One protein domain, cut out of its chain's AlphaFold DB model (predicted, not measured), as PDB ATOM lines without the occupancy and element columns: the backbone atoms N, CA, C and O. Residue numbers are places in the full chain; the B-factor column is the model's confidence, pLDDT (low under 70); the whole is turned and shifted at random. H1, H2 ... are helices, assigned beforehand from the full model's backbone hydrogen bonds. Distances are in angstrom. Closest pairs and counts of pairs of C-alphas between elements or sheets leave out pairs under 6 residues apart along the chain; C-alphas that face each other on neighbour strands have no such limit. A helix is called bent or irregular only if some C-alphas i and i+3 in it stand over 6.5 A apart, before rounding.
ATOM      1  N   ASP A  99      97.745 116.917 104.858       57.41
ATOM      2  CA  ASP A  99      98.244 115.550 105.071       57.41
ATOM      3  C   ASP A  99      99.772 115.433 104.882       57.41
ATOM      4  O   ASP A  99     100.424 114.576 105.477       57.41
ATOM      5  N   ASP A 100     100.375 116.345 104.112       62.34
ATOM      6  CA  ASP A 100     101.824 116.414 103.930       62.34
ATOM      7  C   ASP A 100     102.518 117.120 105.100       62.34
ATOM      8  O   ASP A 100     103.692 116.856 105.325       62.34
ATOM      9  N   THR A 101     101.831 117.944 105.901       67.62
ATOM     10  CA  THR A 101     102.471 118.649 107.033       67.62
ATOM     11  C   THR A 101     102.991 117.694 108.114       67.62
ATOM     12  O   THR A 101     104.115 117.850 108.592       67.62
ATOM     13  N   GLU A 102     102.220 116.667 108.483       69.19
ATOM     14  CA  GLU A 102     102.645 115.656 109.463       69.19
ATOM     15  C   GLU A 102     103.747 114.760 108.893       69.19
ATOM     16  O   GLU A 102     104.764 114.528 109.549       69.19
ATOM     17  N   LYS A 103     103.622 114.357 107.627       72.62
ATOM     18  CA  LYS A 103     104.671 113.626 106.912       72.62
ATOM     19  C   LYS A 103     105.967 114.436 106.801       72.62
ATOM     20  O   LYS A 103     107.051 113.904 106.999       72.62
ATOM     21  N   GLN A 104     105.868 115.738 106.561       71.31
ATOM     22  CA  GLN A 104     107.004 116.651 106.494       71.31
ATOM     23  C   GLN A 104     107.657 116.822 107.872       71.31
ATOM     24  O   GLN A 104     108.881 116.909 107.957       71.31
ATOM     25  N   LYS A 105     106.882 116.816 108.966       73.88
ATOM     26  CA  LYS A 105     107.427 116.762 110.335       73.88
ATOM     27  C   LYS A 105     108.141 115.438 110.612       73.88
ATOM     28  O   LYS A 105     109.209 115.452 111.221       73.88
ATOM     29  N   GLU A 106     107.598 114.308 110.174       75.12
ATOM     30  CA  GLU A 106     108.245 112.994 110.312       75.12
ATOM     31  C   GLU A 106     109.538 112.890 109.489       75.12
ATOM     32  O   GLU A 106     110.578 112.476 110.009       75.12
ATOM     33  N   ASP A 107     109.516 113.367 108.245       77.81
ATOM     34  CA  ASP A 107     110.701 113.463 107.393       77.81
ATOM     35  C   ASP A 107     111.761 114.376 108.031       77.81
ATOM     36  O   ASP A 107     112.959 114.082 107.964       77.81
ATOM     37  N   LYS A 108     111.338 115.447 108.719       75.94
ATOM     38  CA  LYS A 108     112.234 116.340 109.464       75.94
ATOM     39  C   LYS A 108     112.847 115.711 110.702       75.94
ATOM     40  O   LYS A 108     114.024 115.943 110.971       75.94
ATOM     41  N   LYS A 109     112.104 114.875 111.426       76.50
ATOM     42  CA  LYS A 109     112.650 114.119 112.564       76.50
ATOM     43  C   LYS A 109     113.806 113.217 112.132       76.50
ATOM     44  O   LYS A 109     114.723 113.009 112.908       76.50
ATOM     45  N   CYS A 110     113.833 112.762 110.878       77.62
ATOM     46  CA  CYS A 110     114.958 111.989 110.350       77.62
ATOM     47  C   CYS A 110     116.240 112.819 110.133       77.62
ATOM     48  O   CYS A 110     117.308 112.224 109.974       77.62
ATOM     49  N   LEU A 111     116.163 114.161 110.107       77.56
ATOM     50  CA  LEU A 111     117.336 115.043 110.002       77.56
ATOM     51  C   LEU A 111     118.123 115.169 111.306       77.56
ATOM     52  O   LEU A 111     119.270 115.612 111.240       77.56
ATOM     53  N   TYR A 112     117.521 114.813 112.445       80.69
ATOM     54  CA  TYR A 112     118.110 114.980 113.768       80.69
ATOM     55  C   TYR A 112     118.060 113.670 114.566       80.69
ATOM     56  O   TYR A 112     117.033 113.002 114.573       80.69
ATOM     57  N   ASN A 113     119.137 113.275 115.244       79.06
ATOM     58  CA  ASN A 113     119.105 112.151 116.175       79.06
ATOM     59  C   ASN A 113     118.414 112.593 117.471       79.06
ATOM     60  O   ASN A 113     118.947 113.411 118.219       79.06
ATOM     61  N   VAL A 114     117.211 112.069 117.701       76.81
ATOM     62  CA  VAL A 114     116.333 112.445 118.818       76.81
ATOM     63  C   VAL A 114     116.124 111.319 119.831       76.81
ATOM     64  O   VAL A 114     115.316 111.479 120.740       76.81
ATOM     65  N   GLU A 115     116.820 110.187 119.675       77.75
ATOM     66  CA  GLU A 115     116.592 108.987 120.495       77.75
ATOM     67  C   GLU A 115     116.895 109.227 121.986       77.75
ATOM     68  O   GLU A 115     116.147 108.749 122.836       77.75
ATOM     69  N   ASP A 116     117.903 110.054 122.291       77.88
ATOM     70  CA  ASP A 116     118.391 110.321 123.655       77.88
ATOM     71  C   ASP A 116     118.159 111.778 124.122       77.88
ATOM     72  O   ASP A 116     118.924 112.324 124.922       77.88
ATOM     73  N   VAL A 117     117.145 112.475 123.594       80.25
ATOM     74  CA  VAL A 117     116.873 113.873 123.986       80.25
ATOM     75  C   VAL A 117     116.014 113.925 125.252       80.25
ATOM     76  O   VAL A 117     114.817 113.639 125.217       80.25
ATOM     77  N   ASP A 118     116.620 114.361 126.358       85.19
ATOM     78  CA  ASP A 118     115.926 114.611 127.627       85.19
ATOM     79  C   ASP A 118     114.831 115.688 127.505       85.19
ATOM     80  O   ASP A 118     114.934 116.633 126.717       85.19
ATOM     81  N   GLU A 119     113.811 115.603 128.368       86.69
ATOM     82  CA  GLU A 119     112.698 116.567 128.455       86.69
ATOM     83  C   GLU A 119     113.178 118.027 128.555       86.69
ATOM     84  O   GLU A 119     112.602 118.920 127.935       86.69
ATOM     85  N   GLU A 120     114.282 118.272 129.270       88.75
ATOM     86  CA  GLU A 120     114.880 119.604 129.456       88.75
ATOM     87  C   GLU A 120     115.377 120.242 128.149       88.75
ATOM     88  O   GLU A 120     115.535 121.460 128.064       88.75
ATOM     89  N   ARG A 121     115.641 119.425 127.124       86.69
ATOM     90  CA  ARG A 121     116.208 119.850 125.838       86.69
ATOM     91  C   ARG A 121     115.215 119.763 124.684       86.69
ATOM     92  O   ARG A 121     115.571 120.137 123.571       86.69
ATOM     93  N   LYS A 122     113.970 119.341 124.928       84.81
ATOM     94  CA  LYS A 122     112.932 119.255 123.885       84.81
ATOM     95  C   LYS A 122     112.667 120.577 123.175       84.81
ATOM     96  O   LYS A 122     112.452 120.577 121.972       84.81
ATOM     97  N   TRP A 123     112.792 121.700 123.878       88.38
ATOM     98  CA  TRP A 123     112.634 123.024 123.270       88.38
ATOM     99  C   TRP A 123     113.664 123.303 122.160       88.38
ATOM    100  O   TRP A 123     113.358 124.027 121.219       88.38
ATOM    101  N   LEU A 124     114.873 122.724 122.237       84.00
ATOM    102  CA  LEU A 124     115.869 122.830 121.164       84.00
ATOM    103  C   LEU A 124     115.434 122.035 119.939       84.00
ATOM    104  O   LEU A 124     115.666 122.471 118.817       84.00
ATOM    105  N   LEU A 125     114.824 120.868 120.154       83.25
ATOM    106  CA  LEU A 125     114.273 120.070 119.068       83.25
ATOM    107  C   LEU A 125     113.108 120.804 118.400       83.25
ATOM    108  O   LEU A 125     113.080 120.876 117.175       83.25
ATOM    109  N   ASP A 126     112.207 121.393 119.184       84.00
ATOM    110  CA  ASP A 126     111.109 122.204 118.656       84.00
ATOM    111  C   ASP A 126     111.655 123.388 117.845       84.00
ATOM    112  O   ASP A 126     111.292 123.536 116.683       84.00
ATOM    113  N   LEU A 127     112.643 124.122 118.372       85.38
ATOM    114  CA  LEU A 127     113.313 125.218 117.658       85.38
ATOM    115  C   LEU A 127     114.013 124.769 116.358       85.38
ATOM    116  O   LEU A 127     114.055 125.511 115.383       85.38
ATOM    117  N   LEU A 128     114.597 123.565 116.327       82.69
ATOM    118  CA  LEU A 128     115.248 123.011 115.130       82.69
ATOM    119  C   LEU A 128     114.251 122.535 114.065       82.69
ATOM    120  O   LEU A 128     114.617 122.428 112.889       82.69
ATOM    121  N   LEU A 129     113.035 122.178 114.484       79.31
ATOM    122  CA  LEU A 129     111.956 121.696 113.621       79.31
ATOM    123  C   LEU A 129     111.000 122.814 113.184       79.31
ATOM    124  O   LEU A 129     110.301 122.632 112.181       79.31
ATOM    125  N   GLU A 130     110.977 123.935 113.908       82.38
ATOM    126  CA  GLU A 130     110.275 125.159 113.532       82.38
ATOM    127  C   GLU A 130     110.741 125.618 112.145       82.38
ATOM    128  O   GLU A 130     111.931 125.805 111.874       82.38
ATOM    129  N   GLN A 145     120.319 145.411  94.139       94.75
ATOM    130  CA  GLN A 145     121.492 145.422  95.006       94.75
ATOM    131  C   GLN A 145     121.552 144.155  95.869       94.75
ATOM    132  O   GLN A 145     122.597 143.501  95.901       94.75
ATOM    133  N   ASP A 146     120.431 143.749  96.462       92.81
ATOM    134  CA  ASP A 146     120.329 142.531  97.272       92.81
ATOM    135  C   ASP A 146     120.640 141.297  96.428       92.81
ATOM    136  O   ASP A 146     121.419 140.437  96.835       92.81
ATOM    137  N   LEU A 147     120.134 141.244  95.191       94.38
ATOM    138  CA  LEU A 147     120.462 140.172  94.250       94.38
ATOM    139  C   LEU A 147     121.971 140.083  93.992       94.38
ATOM    140  O   LEU A 147     122.548 138.991  94.013       94.38
ATOM    141  N   ARG A 148     122.644 141.221  93.778       96.88
ATOM    142  CA  ARG A 148     124.107 141.250  93.590       96.88
ATOM    143  C   ARG A 148     124.839 140.772  94.839       96.88
ATOM    144  O   ARG A 148     125.839 140.059  94.716       96.88
ATOM    145  N   GLU A 149     124.363 141.136  96.022       96.31
ATOM    146  CA  GLU A 149     124.959 140.718  97.291       96.31
ATOM    147  C   GLU A 149     124.770 139.227  97.555       96.31
ATOM    148  O   GLU A 149     125.756 138.532  97.826       96.31
ATOM    149  N   ILE A 150     123.562 138.705  97.354       95.06
ATOM    150  CA  ILE A 150     123.249 137.275  97.436       95.06
ATOM    151  C   ILE A 150     124.159 136.485  96.488       95.06
ATOM    152  O   ILE A 150     124.796 135.511  96.899       95.06
ATOM    153  N   LEU A 151     124.303 136.930  95.235       96.56
ATOM    154  CA  LEU A 151     125.182 136.284  94.256       96.56
ATOM    155  C   LEU A 151     126.660 136.351  94.665       96.56
ATOM    156  O   LEU A 151     127.399 135.373  94.508       96.56
ATOM    157  N   LYS A 152     127.107 137.477  95.228       97.75
ATOM    158  CA  LYS A 152     128.479 137.641  95.730       97.75
ATOM    159  C   LYS A 152     128.760 136.698  96.900       97.75
ATOM    160  O   LYS A 152     129.817 136.059  96.918       97.75
ATOM    161  N   ILE A 153     127.830 136.581  97.846       97.12
ATOM    162  CA  ILE A 153     127.913 135.646  98.976       97.12
ATOM    163  C   ILE A 153     127.936 134.208  98.453       97.12
ATOM    164  O   ILE A 153     128.818 133.433  98.832       97.12
ATOM    165  N   HIS A 154     127.038 133.867  97.527       96.94
ATOM    166  CA  HIS A 154     126.976 132.539  96.919       96.94
ATOM    167  C   HIS A 154     128.291 132.161  96.226       96.94
ATOM    168  O   HIS A 154     128.824 131.073  96.454       96.94
ATOM    169  N   SER A 155     128.850 133.071  95.423       97.56
ATOM    170  CA  SER A 155     130.123 132.871  94.724       97.56
ATOM    171  C   SER A 155     131.278 132.616  95.700       97.56
ATOM    172  O   SER A 155     132.004 131.624  95.563       97.56
ATOM    173  N   LYS A 156     131.404 133.442  96.749       97.69
ATOM    174  CA  LYS A 156     132.419 133.253  97.798       97.69
ATOM    175  C   LYS A 156     132.245 131.921  98.527       97.69
ATOM    176  O   LYS A 156     133.210 131.168  98.644       97.69
ATOM    177  N   ARG A 157     131.019 131.599  98.957       96.69
ATOM    178  CA  ARG A 157     130.694 130.325  99.613       96.69
ATOM    179  C   ARG A 157     131.094 129.141  98.735       96.69
ATOM    180  O   ARG A 157     131.733 128.219  99.226       96.69
ATOM    181  N   ARG A 158     130.767 129.171  97.438       96.06
ATOM    182  CA  ARG A 158     131.136 128.108  96.489       96.06
ATOM    183  C   ARG A 158     132.643 127.968  96.315       96.06
ATOM    184  O   ARG A 158     133.116 126.838  96.218       96.06
ATOM    185  N   LYS A 159     133.389 129.074  96.279       97.50
ATOM    186  CA  LYS A 159     134.855 129.038  96.208       97.50
ATOM    187  C   LYS A 159     135.440 128.311  97.421       97.50
ATOM    188  O   LYS A 159     136.142 127.322  97.238       97.50
ATOM    189  N   PHE A 160     135.077 128.741  98.630       96.31
ATOM    190  CA  PHE A 160     135.564 128.111  99.860       96.31
ATOM    191  C   PHE A 160     135.090 126.670 100.006       96.31
ATOM    192  O   PHE A 160     135.868 125.823 100.410       96.31
ATOM    193  N   GLN A 161     133.853 126.359  99.619       93.50
ATOM    194  CA  GLN A 161     133.343 124.990  99.653       93.50
ATOM    195  C   GLN A 161     134.165 124.052  98.755       93.50
ATOM    196  O   GLN A 161     134.466 122.931  99.156       93.50
ATOM    197  N   LYS A 162     134.542 124.496  97.549       93.25
ATOM    198  CA  LYS A 162     135.387 123.700  96.645       93.25
ATOM    199  C   LYS A 162     136.789 123.491  97.208       93.25
ATOM    200  O   LYS A 162     137.310 122.389  97.119       93.25
ATOM    201  N   GLU A 163     137.381 124.541  97.766       95.31
ATOM    202  CA  GLU A 163     138.706 124.483  98.388       95.31
ATOM    203  C   GLU A 163     138.700 123.593  99.635       95.31
ATOM    204  O   GLU A 163     139.541 122.712  99.770       95.31
ATOM    205  N   TYR A 164     137.685 123.720 100.485       92.81
ATOM    206  CA  TYR A 164     137.504 122.892 101.669       92.81
ATOM    207  C   TYR A 164     137.361 121.403 101.318       92.81
ATOM    208  O   TYR A 164     138.060 120.572 101.888       92.81
ATOM    209  N   HIS A 165     136.520 121.062 100.333       89.75
ATOM    210  CA  HIS A 165     136.332 119.678  99.879       89.75
ATOM    211  C   HIS A 165     137.412 119.187  98.901       89.75
ATOM    212  O   HIS A 165     137.295 118.078  98.379       89.75
ATOM    213  N   SER A 166     138.446 119.989  98.623       91.19
ATOM    214  CA  SER A 166     139.595 119.513  97.843       91.19
ATOM    215  C   SER A 166     140.423 118.496  98.634       91.19
ATOM    216  O   SER A 166     140.953 117.553  98.048       91.19
ATOM    217  N   ASP A 167     140.457 118.636  99.963       90.94
ATOM    218  CA  ASP A 167     141.005 117.640 100.874       90.94
ATOM    219  C   ASP A 167     139.962 116.547 101.173       90.94
ATOM    220  O   ASP A 167     138.788 116.804 101.488       90.94
ATOM    221  N   LEU A 168     140.410 115.297 101.079       86.56
ATOM    222  CA  LEU A 168     139.601 114.125 101.370       86.56
ATOM    223  C   LEU A 168     139.222 114.067 102.856       86.56
ATOM    224  O   LEU A 168     138.078 113.721 103.155       86.56
ATOM    225  N   MET A 169     140.124 114.451 103.768       88.19
ATOM    226  CA  MET A 169     139.856 114.434 105.214       88.19
ATOM    227  C   MET A 169     138.763 115.432 105.594       88.19
ATOM    228  O   MET A 169     137.814 115.083 106.290       88.19
ATOM    229  N   ASN A 170     138.817 116.648 105.053       90.69
ATOM    230  CA  ASN A 170     137.778 117.660 105.260       90.69
ATOM    231  C   ASN A 170     136.405 117.202 104.757       90.69
ATOM    232  O   ASN A 170     135.383 117.431 105.409       90.69
ATOM    233  N   SER A 171     136.380 116.521 103.611       86.31
ATOM    234  CA  SER A 171     135.154 115.933 103.069       86.31
ATOM    235  C   SER A 171     134.597 114.831 103.974       86.31
ATOM    236  O   SER A 171     133.386 114.783 104.192       86.31
ATOM    237  N   GLN A 172     135.468 113.994 104.546       84.69
ATOM    238  CA  GLN A 172     135.080 112.996 105.545       84.69
ATOM    239  C   GLN A 172     134.543 113.653 106.822       84.69
ATOM    240  O   GLN A 172     133.497 113.240 107.311       84.69
ATOM    241  N   TYR A 173     135.177 114.715 107.326       88.12
ATOM    242  CA  TYR A 173     134.689 115.428 108.511       88.12
ATOM    243  C   TYR A 173     133.319 116.067 108.299       88.12
ATOM    244  O   TYR A 173     132.471 115.975 109.182       88.12
ATOM    245  N   THR A 174     133.051 116.661 107.132       86.44
ATOM    246  CA  THR A 174     131.697 117.147 106.821       86.44
ATOM    247  C   THR A 174     130.687 116.011 106.807       86.44
ATOM    248  O   THR A 174     129.580 116.175 107.315       86.44
ATOM    249  N   TYR A 175     131.063 114.866 106.244       80.44
ATOM    250  CA  TYR A 175     130.194 113.701 106.187       80.44
ATOM    251  C   TYR A 175     129.892 113.141 107.585       80.44
ATOM    252  O   TYR A 175     128.724 112.993 107.939       80.44
ATOM    253  N   TYR A 176     130.913 112.919 108.416       80.44
ATOM    254  CA  TYR A 176     130.723 112.436 109.784       80.44
ATOM    255  C   TYR A 176     129.998 113.457 110.662       80.44
ATOM    256  O   TYR A 176     129.098 113.081 111.402       80.44
ATOM    257  N   GLY A 177     130.300 114.751 110.527       79.19
ATOM    258  CA  GLY A 177     129.584 115.812 111.238       79.19
ATOM    259  C   GLY A 177     128.094 115.862 110.885       79.19
ATOM    260  O   GLY A 177     127.257 115.982 111.774       79.19
ATOM    261  N   ALA A 178     127.751 115.697 109.604       73.56
ATOM    262  CA  ALA A 178     126.357 115.610 109.164       73.56
ATOM    263  C   ALA A 178     125.672 114.304 109.613       73.56
ATOM    264  O   ALA A 178     124.470 114.300 109.873       73.56
ATOM    265  N   GLY A 179     126.422 113.205 109.720       70.56
ATOM    266  CA  GLY A 179     125.931 111.926 110.235       70.56
ATOM    267  C   GLY A 179     125.701 111.916 111.748       70.56
ATOM    268  O   GLY A 179     124.804 111.227 112.205       70.56
ATOM    269  N   LEU A 180     126.459 112.706 112.518       69.19
ATOM    270  CA  LEU A 180     126.263 112.844 113.968       69.19
ATOM    271  C   LEU A 180     124.954 113.547 114.313       69.19
ATOM    272  O   LEU A 180     124.334 113.234 115.325       69.19
ATOM    273  N   ILE A 181     124.553 114.510 113.483       74.19
ATOM    274  CA  ILE A 181     123.285 115.198 113.682       74.19
ATOM    275  C   ILE A 181     122.124 114.389 113.120       74.19
ATOM    276  O   ILE A 181     121.085 114.420 113.739       74.19
ATOM    277  N   SER A 182     122.272 113.636 112.028       76.94
ATOM    278  CA  SER A 182     121.157 112.940 111.370       76.94
ATOM    279  C   SER A 182     120.859 111.568 111.972       76.94
ATOM    280  O   SER A 182     121.757 110.741 112.080       76.94
ATOM    281  N   ALA A 183     119.588 111.263 112.259       75.00
ATOM    282  CA  ALA A 183     119.184 109.912 112.675       75.00
ATOM    283  C   ALA A 183     119.414 108.872 111.564       75.00
ATOM    284  O   ALA A 183     119.688 107.701 111.822       75.00
ATOM    285  N   LYS A 184     119.308 109.298 110.298       75.88
ATOM    286  CA  LYS A 184     119.491 108.439 109.125       75.88
ATOM    287  C   LYS A 184     120.534 109.022 108.181       75.88
ATOM    288  O   LYS A 184     120.442 110.185 107.786       75.88
ATOM    289  N   ASP A 185     121.499 108.204 107.765       74.44
ATOM    290  CA  ASP A 185     122.445 108.598 106.721       74.44
ATOM    291  C   ASP A 185     121.738 108.687 105.360       74.44
ATOM    292  O   ASP A 185     121.184 107.708 104.853       74.44
ATOM    293  N   ARG A 186     121.763 109.882 104.761       70.88
ATOM    294  CA  ARG A 186     121.166 110.154 103.446       70.88
ATOM    295  C   ARG A 186     122.041 109.725 102.271       70.88
ATOM    296  O   ARG A 186     121.533 109.673 101.157       70.88
ATOM    297  N   PHE A 187     123.314 109.415 102.504       68.12
ATOM    298  CA  PHE A 187     124.284 109.105 101.455       68.12
ATOM    299  C   PHE A 187     124.972 107.765 101.718       68.12
ATOM    300  O   PHE A 187     126.205 107.674 101.775       68.12
ATOM    301  N   ASN A 188     124.179 106.701 101.844       69.69
ATOM    302  CA  ASN A 188     124.700 105.356 102.087       69.69
ATOM    303  C   ASN A 188     125.670 104.894 100.976       69.69
ATOM    304  O   ASN A 188     126.603 104.126 101.230       69.69
ATOM    305  N   GLU A 189     125.522 105.408  99.751       74.00
ATOM    306  CA  GLU A 189     126.393 105.089  98.628       74.00
ATOM    307  C   GLU A 189     127.819 105.612  98.834       74.00
ATOM    308  O   GLU A 189     128.771 105.051  98.279       74.00
ATOM    309  N   ASN A 190     127.995 106.656  99.647       70.31
ATOM    310  CA  ASN A 190     129.311 107.192  99.969       70.31
ATOM    311  C   ASN A 190     130.048 106.302 100.971       70.31
ATOM    312  O   ASN A 190     131.246 106.087 100.776       70.31
ATOM    313  N   GLN A 191     129.352 105.677 101.930       68.25
ATOM    314  CA  GLN A 191     129.954 104.629 102.768       68.25
ATOM    315  C   GLN A 191     130.493 103.491 101.906       68.25
ATOM    316  O   GLN A 191     131.647 103.086 102.038       68.25
ATOM    317  N   GLN A 192     129.697 103.034 100.937       72.31
ATOM    318  CA  GLN A 192     130.128 101.965 100.038       72.31
ATOM    319  C   GLN A 192     131.350 102.363  99.197       72.31
ATOM    320  O   GLN A 192     132.191 101.520  98.894       72.31
ATOM    321  N   LYS A 193     131.469 103.633  98.791       73.06
ATOM    322  CA  LYS A 193     132.651 104.127  98.061       73.06
ATOM    323  C   LYS A 193     133.895 104.191  98.951       73.06
ATOM    324  O   LYS A 193     134.975 103.882  98.454       73.06
ATOM    325  N   ILE A 194     133.757 104.574 100.222       69.25
ATOM    326  CA  ILE A 194     134.865 104.598 101.192       69.25
ATOM    327  C   ILE A 194     135.371 103.174 101.429       69.25
ATOM    328  O   ILE A 194     136.542 102.907 101.172       69.25
ATOM    329  N   VAL A 195     134.470 102.242 101.754       70.62
ATOM    330  CA  VAL A 195     134.803 100.822 101.954       70.62
ATOM    331  C   VAL A 195     135.497 100.235 100.718       70.62
ATOM    332  O   VAL A 195     136.514  99.553 100.833       70.62
ATOM    333  N   ARG A 196     135.011 100.545  99.506       73.00
ATOM    334  CA  ARG A 196     135.666 100.108  98.258       73.00
ATOM    335  C   ARG A 196     137.076 100.687  98.093       73.00
ATOM    336  O   ARG A 196     137.962  99.970  97.634       73.00
ATOM    337  N   LYS A 197     137.304 101.958  98.442       73.44
ATOM    338  CA  LYS A 197     138.636 102.586  98.358       73.44
ATOM    339  C   LYS A 197     139.614 101.999  99.376       73.44
ATOM    340  O   LYS A 197     140.759 101.745  99.015       73.44
ATOM    341  N   GLU A 198     139.169 101.745 100.603       70.75
ATOM    342  CA  GLU A 198     139.985 101.106 101.644       70.75
ATOM    343  C   GLU A 198     140.404  99.688 101.239       70.75
ATOM    344  O   GLU A 198     141.576  99.332 101.349       70.75
ATOM    345  N   GLN A 199     139.483  98.905 100.668       72.19
ATOM    346  CA  GLN A 199     139.791  97.569 100.142       72.19
ATOM    347  C   GLN A 199     140.811  97.613  98.996       72.19
ATOM    348  O   GLN A 199     141.707  96.771  98.934       72.19
ATOM    349  N   GLN A 200     140.714  98.601  98.101       72.56
ATOM    350  CA  GLN A 200     141.687  98.787  97.017       72.56
ATOM    351  C   GLN A 200     143.071  99.186  97.546       72.56
ATOM    352  O   GLN A 200     144.079  98.691  97.042       72.56
ATOM    353  N   GLN A 201     143.138 100.029  98.580       69.00
ATOM    354  CA  GLN A 201     144.404 100.399  99.222       69.00
ATOM    355  C   GLN A 201     145.044  99.209  99.952       69.00
ATOM    356  O   GLN A 201     146.244  98.988  99.799       69.00
ATOM    357  N   GLN A 202     144.254  98.384 100.649       67.88
ATOM    358  CA  GLN A 202     144.742  97.169 101.318       67.88
ATOM    359  C   GLN A 202     145.302  96.129 100.330       67.88
ATOM    360  O   GLN A 202     146.318  95.484 100.612       67.88
ATOM    361  N   GLN A 203     144.689  95.991  99.148       66.00
ATOM    362  CA  GLN A 203     145.186  95.121  98.071       66.00
ATOM    363  C   GLN A 203     146.503  95.632  97.462       66.00
ATOM    364  O   GLN A 203     147.387  94.843  97.127       66.00
ATOM    365  N   GLN A 204     146.676  96.952  97.364       61.28
ATOM    366  CA  GLN A 204     147.925  97.548  96.879       61.28
ATOM    367  C   GLN A 204     149.061  97.419  97.905       61.28
ATOM    368  O   GLN A 204     150.185  97.085  97.531       61.28
ATOM    369  N   SER A 205     148.786  97.595  99.202       58.81
ATOM    370  CA  SER A 205     149.794  97.400 100.257       58.81
ATOM    371  C   SER A 205     150.233  95.940 100.419       58.81
ATOM    372  O   SER A 205     151.399  95.677 100.711       58.81
ATOM    373  N   SER A 206     149.333  94.980 100.186       58.47
ATOM    374  CA  SER A 206     149.667  93.549 100.241       58.47
ATOM    375  C   SER A 206     150.462  93.070  99.018       58.47
ATOM    376  O   SER A 206     151.331  92.218  99.180       58.47
ATOM    377  N   SER A 207     150.271  93.667  97.832       57.31
ATOM    378  CA  SER A 207     151.152  93.415  96.673       57.31
ATOM    379  C   SER A 207     152.572  93.966  96.855       57.31
ATOM    380  O   SER A 207     153.521  93.364  96.368       57.31
ATOM    381  N   ASN A 208     152.741  95.074  97.582       57.16
ATOM    382  CA  ASN A 208     154.053  95.703  97.789       57.16
ATOM    383  C   ASN A 208     154.900  95.061  98.907       57.16
ATOM    384  O   ASN A 208     156.047  95.452  99.084       57.16
ATOM    385  N   THR A 209     154.356  94.100  99.665       52.47
ATOM    386  CA  THR A 209     155.060  93.425 100.779       52.47
ATOM    387  C   THR A 209     155.666  92.071 100.366       52.47
ATOM    388  O   THR A 209     156.365  91.439 101.151       52.47
TER     389      THR A 209
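This is residues 99 to 130 and 145 to 209 of the 211 residues of the protein "Hypothetical protein" of Meloidogyne enterolobii (UniProt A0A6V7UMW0). An open, spread-out chain of helices: the two long helices H3 and H5 stick out as separate arms with residues 145 to 160 and 195 to 209, and H4 lies nearest the middle, making a corner with H3. H1 and H2 form a second, small corner at one end of the longest axis, and H5 reaches toward the other end. The printed part has 97 residues with five named helices, H1 to H5 in chain order, and no named strand; the class is all helix. It is extended, with a radius of gyration of the C-alphas of 19.6 A and spans of 58 by 44 by 29 A.

H3, residues 145 to 164, and H4, residues 168 to 181, are close but not clearly touching. Their closest C-alphas, those of Tyr 164 and Asn 170, are 6.4 A apart, and they run opposite ways at a steep tilt of 68 degrees, only just short of about perpendicular. H5, residues 188 to 207, touches no helix. H1, residues 99 to 109, and H2, residues 119 to 129, only just touch, with 3 pairs of C-alphas within 8 A; the closest are Lys 108 and Leu 129, 6.8 A apart. They run opposite ways at a steep tilt of 61 degrees. H1 and H4 are apart, as are H2 and H3. In H3 and H5 every O i to N i+4 pair is within hydrogen-bond range; in H1 it is 6 of 7, in H2 4 of 7, in H4 9 of 10.

H3 measures 28.4 A from C-alpha 145 at (121.492, 145.422, 95.006) to C-alpha 164, H5 29.5 A, ending with C-alpha 207 at (151.152, 93.415, 96.673), and H4 20.5 A. H1 begins with C-alpha 99 at (98.244, 115.550, 105.071) and is neither bent nor irregular, but only just: C-alphas 99 and 102 are 6.2 A apart. H2 is irregular, with C-alphas 120 and 123 7.4 A apart.

The C-alphas of Gln 145 and Thr 209, the two farthest apart, are 62.2 A apart. Residues 131 to 144 are not printed, and C-alphas 130 and 145 are 29.7 A apart across this cut. Of the links that are printed whole, H3 to H4 is tight, and H1 to H2 and H4 to H5 are short. The mean pLDDT of the printed part is 79.9, and 18 residues are under 70, among them 99 to 102 and 201 to 209.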